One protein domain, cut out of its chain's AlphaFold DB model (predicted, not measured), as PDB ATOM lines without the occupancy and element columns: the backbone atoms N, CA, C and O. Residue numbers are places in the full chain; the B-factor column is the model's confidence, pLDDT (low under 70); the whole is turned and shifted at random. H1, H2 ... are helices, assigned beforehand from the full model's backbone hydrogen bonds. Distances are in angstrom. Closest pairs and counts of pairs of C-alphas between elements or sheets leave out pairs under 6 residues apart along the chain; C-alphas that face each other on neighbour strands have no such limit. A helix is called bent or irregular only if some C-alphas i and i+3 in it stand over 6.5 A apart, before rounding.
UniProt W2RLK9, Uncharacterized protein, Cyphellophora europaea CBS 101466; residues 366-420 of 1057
ATOM      1  N   MET A 366     -20.607 -35.947   1.579       82.62
ATOM      2  CA  MET A 366     -19.965 -37.207   1.912       82.62
ATOM      3  C   MET A 366     -19.665 -37.247   3.404       82.62
ATOM      4  O   MET A 366     -18.861 -36.456   3.891       82.62
ATOM      5  N   SER A 367     -20.271 -38.206   4.106       89.62
ATOM      6  CA  SER A 367     -20.040 -38.420   5.534       89.62
ATOM      7  C   SER A 367     -18.552 -38.596   5.863       89.62
ATOM      8  O   SER A 367     -17.791 -39.211   5.101       89.62
ATOM      9  N   LEU A 368     -18.144 -38.077   7.026       88.75
ATOM     10  CA  LEU A 368     -16.753 -38.069   7.487       88.75
ATOM     11  C   LEU A 368     -16.143 -39.482   7.513       88.75
ATOM     12  O   LEU A 368     -15.005 -39.681   7.086       88.75
ATOM     13  N   ASP A 369     -16.930 -40.491   7.897       87.69
ATOM     14  CA  ASP A 369     -16.544 -41.906   7.840       87.69
ATOM     15  C   ASP A 369     -16.288 -42.410   6.420       87.69
ATOM     16  O   ASP A 369     -15.382 -43.215   6.195       87.69
ATOM     17  N   ARG A 370     -17.077 -41.976   5.433       93.31
ATOM     18  CA  ARG A 370     -16.899 -42.383   4.035       93.31
ATOM     19  C   ARG A 370     -15.669 -41.715   3.428       93.31
ATOM     20  O   ARG A 370     -14.893 -42.390   2.751       93.31
ATOM     21  N   ALA A 371     -15.441 -40.438   3.728       93.62
ATOM     22  CA  ALA A 371     -14.211 -39.745   3.362       93.62
ATOM     23  C   ALA A 371     -12.981 -40.387   4.038       93.62
ATOM     24  O   ALA A 371     -12.022 -40.739   3.357       93.62
ATOM     25  N   THR A 372     -13.046 -40.696   5.335       93.62
ATOM     26  CA  THR A 372     -11.992 -41.420   6.072       93.62
ATOM     27  C   THR A 372     -11.746 -42.831   5.511       93.62
ATOM     28  O   THR A 372     -10.595 -43.267   5.403       93.62
ATOM     29  N   ARG A 373     -12.801 -43.547   5.086       94.25
ATOM     30  CA  ARG A 373     -12.708 -44.832   4.361       94.25
ATOM     31  C   ARG A 373     -11.995 -44.683   3.003       94.25
ATOM     32  O   ARG A 373     -11.309 -45.621   2.601       94.25
ATOM     33  N   LEU A 374     -12.107 -43.540   2.316       94.62
ATOM     34  CA  LEU A 374     -11.367 -43.239   1.077       94.62
ATOM     35  C   LEU A 374      -9.896 -42.884   1.346       94.62
ATOM     36  O   LEU A 374      -9.020 -43.475   0.715       94.62
ATOM     37  N   LEU A 375      -9.610 -42.034   2.338       95.62
ATOM     38  CA  LEU A 375      -8.237 -41.681   2.734       95.62
ATOM     39  C   LEU A 375      -7.418 -42.932   3.091       95.62
ATOM     40  O   LEU A 375      -6.320 -43.135   2.575       95.62
ATOM     41  N   LYS A 376      -8.003 -43.849   3.873       94.06
ATOM     42  CA  LYS A 376      -7.405 -45.154   4.224       94.06
ATOM     43  C   LYS A 376      -7.208 -46.104   3.027       94.06
ATOM     44  O   LYS A 376      -6.468 -47.076   3.151       94.06
ATOM     45  N   ARG A 377      -7.838 -45.838   1.874       95.06
ATOM     46  CA  ARG A 377      -7.628 -46.542   0.591       95.06
ATOM     47  C   ARG A 377      -6.633 -45.823  -0.338       95.06
ATOM     48  O   ARG A 377      -6.393 -46.319  -1.431       95.06
ATOM     49  N   GLY A 378      -6.065 -44.686   0.074       95.69
ATOM     50  CA  GLY A 378      -5.210 -43.851  -0.776       95.69
ATOM     51  C   GLY A 378      -5.986 -42.937  -1.733       95.69
ATOM     52  O   GLY A 378      -5.395 -42.401  -2.659       95.69
ATOM     53  N   MET A 379      -7.298 -42.759  -1.551       96.94
ATOM     54  CA  MET A 379      -8.131 -41.934  -2.433       96.94
ATOM     55  C   MET A 379      -8.434 -40.576  -1.801       96.94
ATOM     56  O   MET A 379      -8.913 -40.514  -0.667       96.94
ATOM     57  N   CYS A 380      -8.234 -39.488  -2.546       96.69
ATOM     58  CA  CYS A 380      -8.681 -38.168  -2.104       96.69
ATOM     59  C   CYS A 380     -10.222 -38.069  -2.194       96.69
ATOM     60  O   CYS A 380     -10.776 -38.295  -3.273       96.69
ATOM     61  N   PRO A 381     -10.940 -37.708  -1.112       93.81
ATOM     62  CA  PRO A 381     -12.402 -37.633  -1.120       93.81
ATOM     63  C   PRO A 381     -12.970 -36.601  -2.109       93.81
ATOM     64  O   PRO A 381     -14.037 -36.833  -2.680       93.81
ATOM     65  N   PHE A 382     -12.261 -35.494  -2.345       94.56
ATOM     66  CA  PHE A 382     -12.753 -34.371  -3.148       94.56
ATOM     67  C   PHE A 382     -12.512 -34.571  -4.655       94.56
ATOM     68  O   PHE A 382     -13.468 -34.579  -5.431       94.56
ATOM     69  N   CYS A 383     -11.264 -34.805  -5.086       94.38
ATOM     70  CA  CYS A 383     -10.937 -35.013  -6.508       94.38
ATOM     71  C   CYS A 383     -11.113 -36.465  -6.996       94.38
ATOM     72  O   CYS A 383     -11.203 -36.690  -8.201       94.38
ATOM     73  N   LYS A 384     -11.201 -37.445  -6.080       94.56
ATOM     74  CA  LYS A 384     -11.338 -38.895  -6.351       94.56
ATOM     75  C   LYS A 384     -10.124 -39.547  -7.033       94.56
ATOM     76  O   LYS A 384     -10.236 -40.667  -7.527       94.56
ATOM     77  N   GLU A 385      -8.973 -38.880  -7.026       96.50
ATOM     78  CA  GLU A 385      -7.695 -39.422  -7.507       96.50
ATOM     79  C   GLU A 385      -7.104 -40.442  -6.510       96.50
ATOM     80  O   GLU A 385      -7.262 -40.304  -5.291       96.50
ATOM     81  N   GLU A 386      -6.420 -41.464  -7.036       96.56
ATOM     82  CA  GLU A 386      -5.681 -42.480  -6.271       96.56
ATOM     83  C   GLU A 386      -4.206 -42.079  -6.096       96.56
ATOM     84  O   GLU A 386      -3.511 -41.761  -7.062       96.56
ATOM     85  N   TYR A 387      -3.717 -42.160  -4.859       96.88
ATOM     86  CA  TYR A 387      -2.352 -41.856  -4.437       96.88
ATOM     87  C   TYR A 387      -1.652 -43.106  -3.892       96.88
ATOM     88  O   TYR A 387      -2.268 -44.010  -3.330       96.88
ATOM     89  N   PHE A 388      -0.326 -43.154  -4.042       93.19
ATOM     90  CA  PHE A 388       0.477 -44.348  -3.757       93.19
ATOM     91  C   PHE A 388       0.635 -44.671  -2.258       93.19
ATOM     92  O   PHE A 388       0.987 -45.800  -1.914       93.19
ATOM     93  N   ASN A 389       0.398 -43.705  -1.368       94.31
ATOM     94  CA  ASN A 389       0.336 -43.889   0.082       94.31
ATOM     95  C   ASN A 389      -0.548 -42.800   0.727       94.31
ATOM     96  O   ASN A 389      -0.934 -41.835   0.071       94.31
ATOM     97  N   LEU A 390      -0.848 -42.946   2.024       94.81
ATOM     98  CA  LEU A 390      -1.637 -41.965   2.785       94.81
ATOM     99  C   LEU A 390      -0.968 -40.577   2.830       94.81
ATOM    100  O   LEU A 390      -1.667 -39.572   2.748       94.81
ATOM    101  N   ILE A 391       0.369 -40.533   2.905       95.50
ATOM    102  CA  ILE A 391       1.162 -39.294   2.991       95.50
ATOM    103  C   ILE A 391       0.898 -38.397   1.774       95.50
ATOM    104  O   ILE A 391       0.584 -37.221   1.934       95.50
ATOM    105  N   ALA A 392       0.908 -38.961   0.567       95.31
ATOM    106  CA  ALA A 392       0.629 -38.222  -0.659       95.31
ATOM    107  C   ALA A 392      -0.842 -37.762  -0.766       95.31
ATOM    108  O   ALA A 392      -1.112 -36.734  -1.387       95.31
ATOM    109  N   VAL A 393      -1.796 -38.455  -0.120       96.75
ATOM    110  CA  VAL A 393      -3.174 -37.937   0.011       96.75
ATOM    111  C   VAL A 393      -3.216 -36.743   0.966       96.75
ATOM    112  O   VAL A 393      -3.893 -35.764   0.670       96.75
ATOM    113  N   THR A 394      -2.493 -36.786   2.091       95.50
ATOM    114  CA  THR A 394      -2.419 -35.642   3.017       95.50
ATOM    115  C   THR A 394      -1.688 -34.447   2.413       95.50
ATOM    116  O   THR A 394      -2.152 -33.324   2.568       95.50
ATOM    117  N   GLU A 395      -0.618 -34.667   1.647       96.19
ATOM    118  CA  GLU A 395       0.054 -33.615   0.873       96.19
ATOM    119  C   GLU A 395      -0.893 -32.998  -0.167       96.19
ATOM    120  O   GLU A 395      -0.948 -31.776  -0.293       96.19
ATOM    121  N   HIS A 396      -1.705 -33.815  -0.855       96.56
ATOM    122  CA  HIS A 396      -2.753 -33.304  -1.738       96.56
ATOM    123  C   HIS A 396      -3.808 -32.492  -0.974       96.56
ATOM    124  O   HIS A 396      -4.138 -31.399  -1.420       96.56
ATOM    125  N   LEU A 397      -4.343 -32.994   0.147       95.75
ATOM    126  CA  LEU A 397      -5.358 -32.287   0.941       95.75
ATOM    127  C   LEU A 397      -4.839 -30.943   1.462       95.75
ATOM    128  O   LEU A 397      -5.499 -29.929   1.254       95.75
ATOM    129  N   ASN A 398      -3.633 -30.913   2.035       95.88
ATOM    130  CA  ASN A 398      -2.954 -29.676   2.431       95.88
ATOM    131  C   ASN A 398      -2.789 -28.733   1.225       95.88
ATOM    132  O   ASN A 398      -3.031 -27.535   1.320       95.88
ATOM    133  N   GLY A 399      -2.451 -29.283   0.055       94.81
ATOM    134  CA  GLY A 399      -2.376 -28.558  -1.212       94.81
ATOM    135  C   GLY A 399      -3.724 -28.175  -1.842       94.81
ATOM    136  O   GLY A 399      -3.717 -27.516  -2.883       94.81
ATOM    137  N   GLN A 400      -4.869 -28.580  -1.283       94.12
ATOM    138  CA  GLN A 400      -6.191 -28.026  -1.608       94.12
ATOM    139  C   GLN A 400      -6.586 -26.968  -0.571       94.12
ATOM    140  O   GLN A 400      -6.998 -25.885  -0.972       94.12
ATOM    141  N   LEU A 401      -6.364 -27.229   0.725       94.88
ATOM    142  CA  LEU A 401      -6.576 -26.264   1.810       94.88
ATOM    143  C   LEU A 401      -5.829 -24.952   1.530       94.88
ATOM    144  O   LEU A 401      -6.448 -23.896   1.444       94.88
ATOM    145  N   ALA A 402      -4.537 -25.038   1.205       93.38
ATOM    146  CA  ALA A 402      -3.723 -23.879   0.852       93.38
ATOM    147  C   ALA A 402      -4.229 -23.109  -0.385       93.38
ATOM    148  O   ALA A 402      -3.960 -21.919  -0.512       93.38
ATOM    149  N   LYS A 403      -4.970 -23.738  -1.311       90.75
ATOM    150  CA  LYS A 403      -5.584 -23.015  -2.444       90.75
ATOM    151  C   LYS A 403      -6.835 -22.257  -2.015       90.75
ATOM    152  O   LYS A 403      -7.031 -21.139  -2.479       90.75
ATOM    153  N   LEU A 404      -7.644 -22.852  -1.136       90.38
ATOM    154  CA  LEU A 404      -8.835 -22.220  -0.564       90.38
ATOM    155  C   LEU A 404      -8.436 -20.978   0.248       90.38
ATOM    156  O   LEU A 404      -8.977 -19.900   0.013       90.38
ATOM    157  N   GLU A 405      -7.406 -21.094   1.095       88.94
ATOM    158  CA  GLU A 405      -6.808 -19.971   1.840       88.94
ATOM    159  C   GLU A 405      -6.325 -18.823   0.933       88.94
ATOM    160  O   GLU A 405      -6.410 -17.654   1.309       88.94
ATOM    161  N   HIS A 406      -5.795 -19.142  -0.254       85.69
ATOM    162  CA  HIS A 406      -5.170 -18.164  -1.153       85.69
ATOM    163  C   HIS A 406      -6.126 -17.564  -2.203       85.69
ATOM    164  O   HIS A 406      -5.703 -16.688  -2.963       85.69
ATOM    165  N   GLY A 407      -7.407 -17.958  -2.212       71.88
ATOM    166  CA  GLY A 407      -8.484 -17.135  -2.769       71.88
ATOM    167  C   GLY A 407      -9.522 -17.854  -3.633       71.88
ATOM    168  O   GLY A 407      -9.316 -18.055  -4.829       71.88
ATOM    169  N   SER A 408     -10.708 -18.062  -3.058       52.09
ATOM    170  CA  SER A 408     -11.992 -18.058  -3.772       52.09
ATOM    171  C   SER A 408     -13.064 -17.394  -2.895       52.09
ATOM    172  O   SER A 408     -12.881 -17.254  -1.687       52.09
ATOM    173  N   THR A 409     -14.157 -16.914  -3.488       50.09
ATOM    174  CA  THR A 409     -15.180 -16.112  -2.789       50.09
ATOM    175  C   THR A 409     -16.121 -16.966  -1.942       50.09
ATOM    176  O   THR A 409     -16.778 -17.838  -2.505       50.09
ATOM    177  N   ASP A 410     -16.232 -16.637  -0.649       51.88
ATOM    178  CA  ASP A 410     -17.269 -16.879   0.386       51.88
ATOM    179  C   ASP A 410     -18.037 -18.224   0.434       51.88
ATOM    180  O   ASP A 410     -18.178 -18.814   1.508       51.88
ATOM    181  N   ALA A 411     -18.499 -18.753  -0.699       48.81
ATOM    182  CA  ALA A 411     -19.209 -20.027  -0.835       48.81
ATOM    183  C   ALA A 411     -18.320 -21.280  -0.664       48.81
ATOM    184  O   ALA A 411     -18.844 -22.389  -0.563       48.81
ATOM    185  N   GLU A 412     -16.991 -21.133  -0.646       55.88
ATOM    186  CA  GLU A 412     -16.042 -22.258  -0.542       55.88
ATOM    187  C   GLU A 412     -15.516 -22.518   0.885       55.88
ATOM    188  O   GLU A 412     -14.885 -23.550   1.120       55.88
ATOM    189  N   SER A 413     -15.830 -21.649   1.852       58.66
ATOM    190  CA  SER A 413     -15.416 -21.749   3.268       58.66
ATOM    191  C   SER A 413     -15.692 -23.128   3.890       58.66
ATOM    192  O   SER A 413     -14.771 -23.791   4.362       58.66
ATOM    193  N   HIS A 414     -16.919 -23.638   3.748       52.06
ATOM    194  CA  HIS A 414     -17.338 -24.964   4.230       52.06
ATOM    195  C   HIS A 414     -16.558 -26.159   3.640       52.06
ATOM    196  O   HIS A 414     -16.717 -27.294   4.101       52.06
ATOM    197  N   SER A 415     -15.743 -25.948   2.599       81.69
ATOM    198  CA  SER A 415     -14.837 -26.978   2.077       81.69
ATOM    199  C   SER A 415     -13.477 -26.988   2.780       81.69
ATOM    200  O   SER A 415     -12.886 -28.061   2.893       81.69
ATOM    201  N   ALA A 416     -13.020 -25.851   3.320       89.94
ATOM    202  CA  ALA A 416     -11.804 -25.763   4.127       89.94
ATOM    203  C   ALA A 416     -12.003 -26.453   5.486       89.94
ATOM    204  O   ALA A 416     -11.266 -27.389   5.795       89.94
ATOM    205  N   ASP A 417     -13.073 -26.102   6.214       89.56
ATOM    206  CA  ASP A 417     -13.428 -26.698   7.516       89.56
ATOM    207  C   ASP A 417     -13.446 -28.239   7.455       89.56
ATOM    208  O   ASP A 417     -12.884 -28.933   8.303       89.56
ATOM    209  N   ARG A 418     -14.047 -28.796   6.392       90.94
ATOM    210  CA  ARG A 418     -14.134 -30.248   6.160       90.94
ATOM    211  C   ARG A 418     -12.806 -30.891   5.758       90.94
ATOM    212  O   ARG A 418     -12.631 -32.090   5.974       90.94
ATOM    213  N   ILE A 419     -11.872 -30.143   5.171       94.50
ATOM    214  CA  ILE A 419     -10.509 -30.630   4.922       94.50
ATOM    215  C   ILE A 419      -9.719 -30.653   6.238       94.50
ATOM    216  O   ILE A 419      -9.056 -31.653   6.511       94.50
ATOM    217  N   GLU A 420      -9.843 -29.633   7.093       94.88
ATOM    218  CA  GLU A 420      -9.221 -29.615   8.426       94.88
ATOM    219  C   GLU A 420      -9.777 -30.703   9.358       94.88
ATOM    220  O   GLU A 420      -9.009 -31.404  10.025       94.88
TER     221      GLU A 420
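This is residues 366 to 420 of the 1057 residues of an uncharacterized protein of Cyphellophora europaea CBS 101466 (UniProt W2RLK9). One long helix, H2, makes the longest axis of this domain, and two short helices, H1 and H3, sit over the same side of it, H1 near its first residues and H3 folded back along its later part. Between H1 and H2 the chain makes a wide loop, residues 376 to 389, while a tight turn leads from H2 into H3, and there residues 406 to 411 stick out at the far end. The printed part has 55 residues with three named helices, in the order H1, H2, H3, and no named strand; the class is all helix, with 34 residues in the named helices. The whole is compact, with a radius of gyration of the C-alphas of 11.3 A, and its C-alphas span 31 by 21 by 15 A along the three main axes.

Begin with H2, residues 390 to 407, the longest helix with 18 residues. Go from there to H3, residues 413 to 420, and you will find that H2 and H3 touch, with 7 pairs of C-alphas within 8 A. Look at Leu 401 and Ala 416 for the closest C-alphas of the two, 5.7 A apart. H2 touches H3 with residues 397 to 405 alone. The two helices run opposite ways at a shallow tilt of 27 degrees, their centres 10.8 A apart, and they form a helical hairpin. Now turn to H1, residues 368 to 375, which touches no helix but is near H2. H1 and H2 are close but not clearly touching, with 2 pairs of C-alphas within 8 A. Their closest C-alphas are those of Leu 375 and Leu 390, the last residue of H1 and the first of H2, 6.6 A apart. H1 and H2 run opposite ways at a steep tilt of 62 degrees, and their centres are 16.2 A apart. H1 and H3 are apart, but only just: their closest C-alphas are 8.4 A from each other. In the backbone of H1 every O i to N i+4 pair is within hydrogen-bond range, while in H2 it is 13 of 14 and in H3 it is 3 of 4. None of the three helices is bent.

Find C-alpha 390 at (-1.637, -41.965, 2.785), where H2 begins; from there the helix runs 26.3 A, from first to last C-alpha, to C-alpha 407 at (-8.484, -17.135, -2.769), and y rises along the way. H3 goes from Ser 413 to Glu 420, 11.3 A from first to last C-alpha, and ends with C-alpha 420 at (-9.221, -29.615, 8.426), where y has fallen again. Go back to C-alpha 368 at (-16.753, -38.069, 7.487) for the first residue of H1, which runs 10.4 A to the C-alpha of Leu 375.

The two C-alphas farthest apart are those of Phe 388 and Asp 410, at 33.0 A, and the first and last printed C-alphas, of Met 366 and Glu 420, are 14.7 A apart. The printed part runs from residue 366 to residue 420 and has no cut. The link from H1 to H2 is long, with 14 residues whose C-alphas lie 5 to 15 A from the mean of the C-alphas, and the link from H2 to H3 is tight, with 5 residues. Residues 406 to 411, of which 406 and 407 belong to H2, stand free. The mean pLDDT of the printed part is 87.7; look in the B-factor column at residues 408 to 414, of which 413 and 414 belong to H3, to find the 7 residues under 70, where the model's confidence is low.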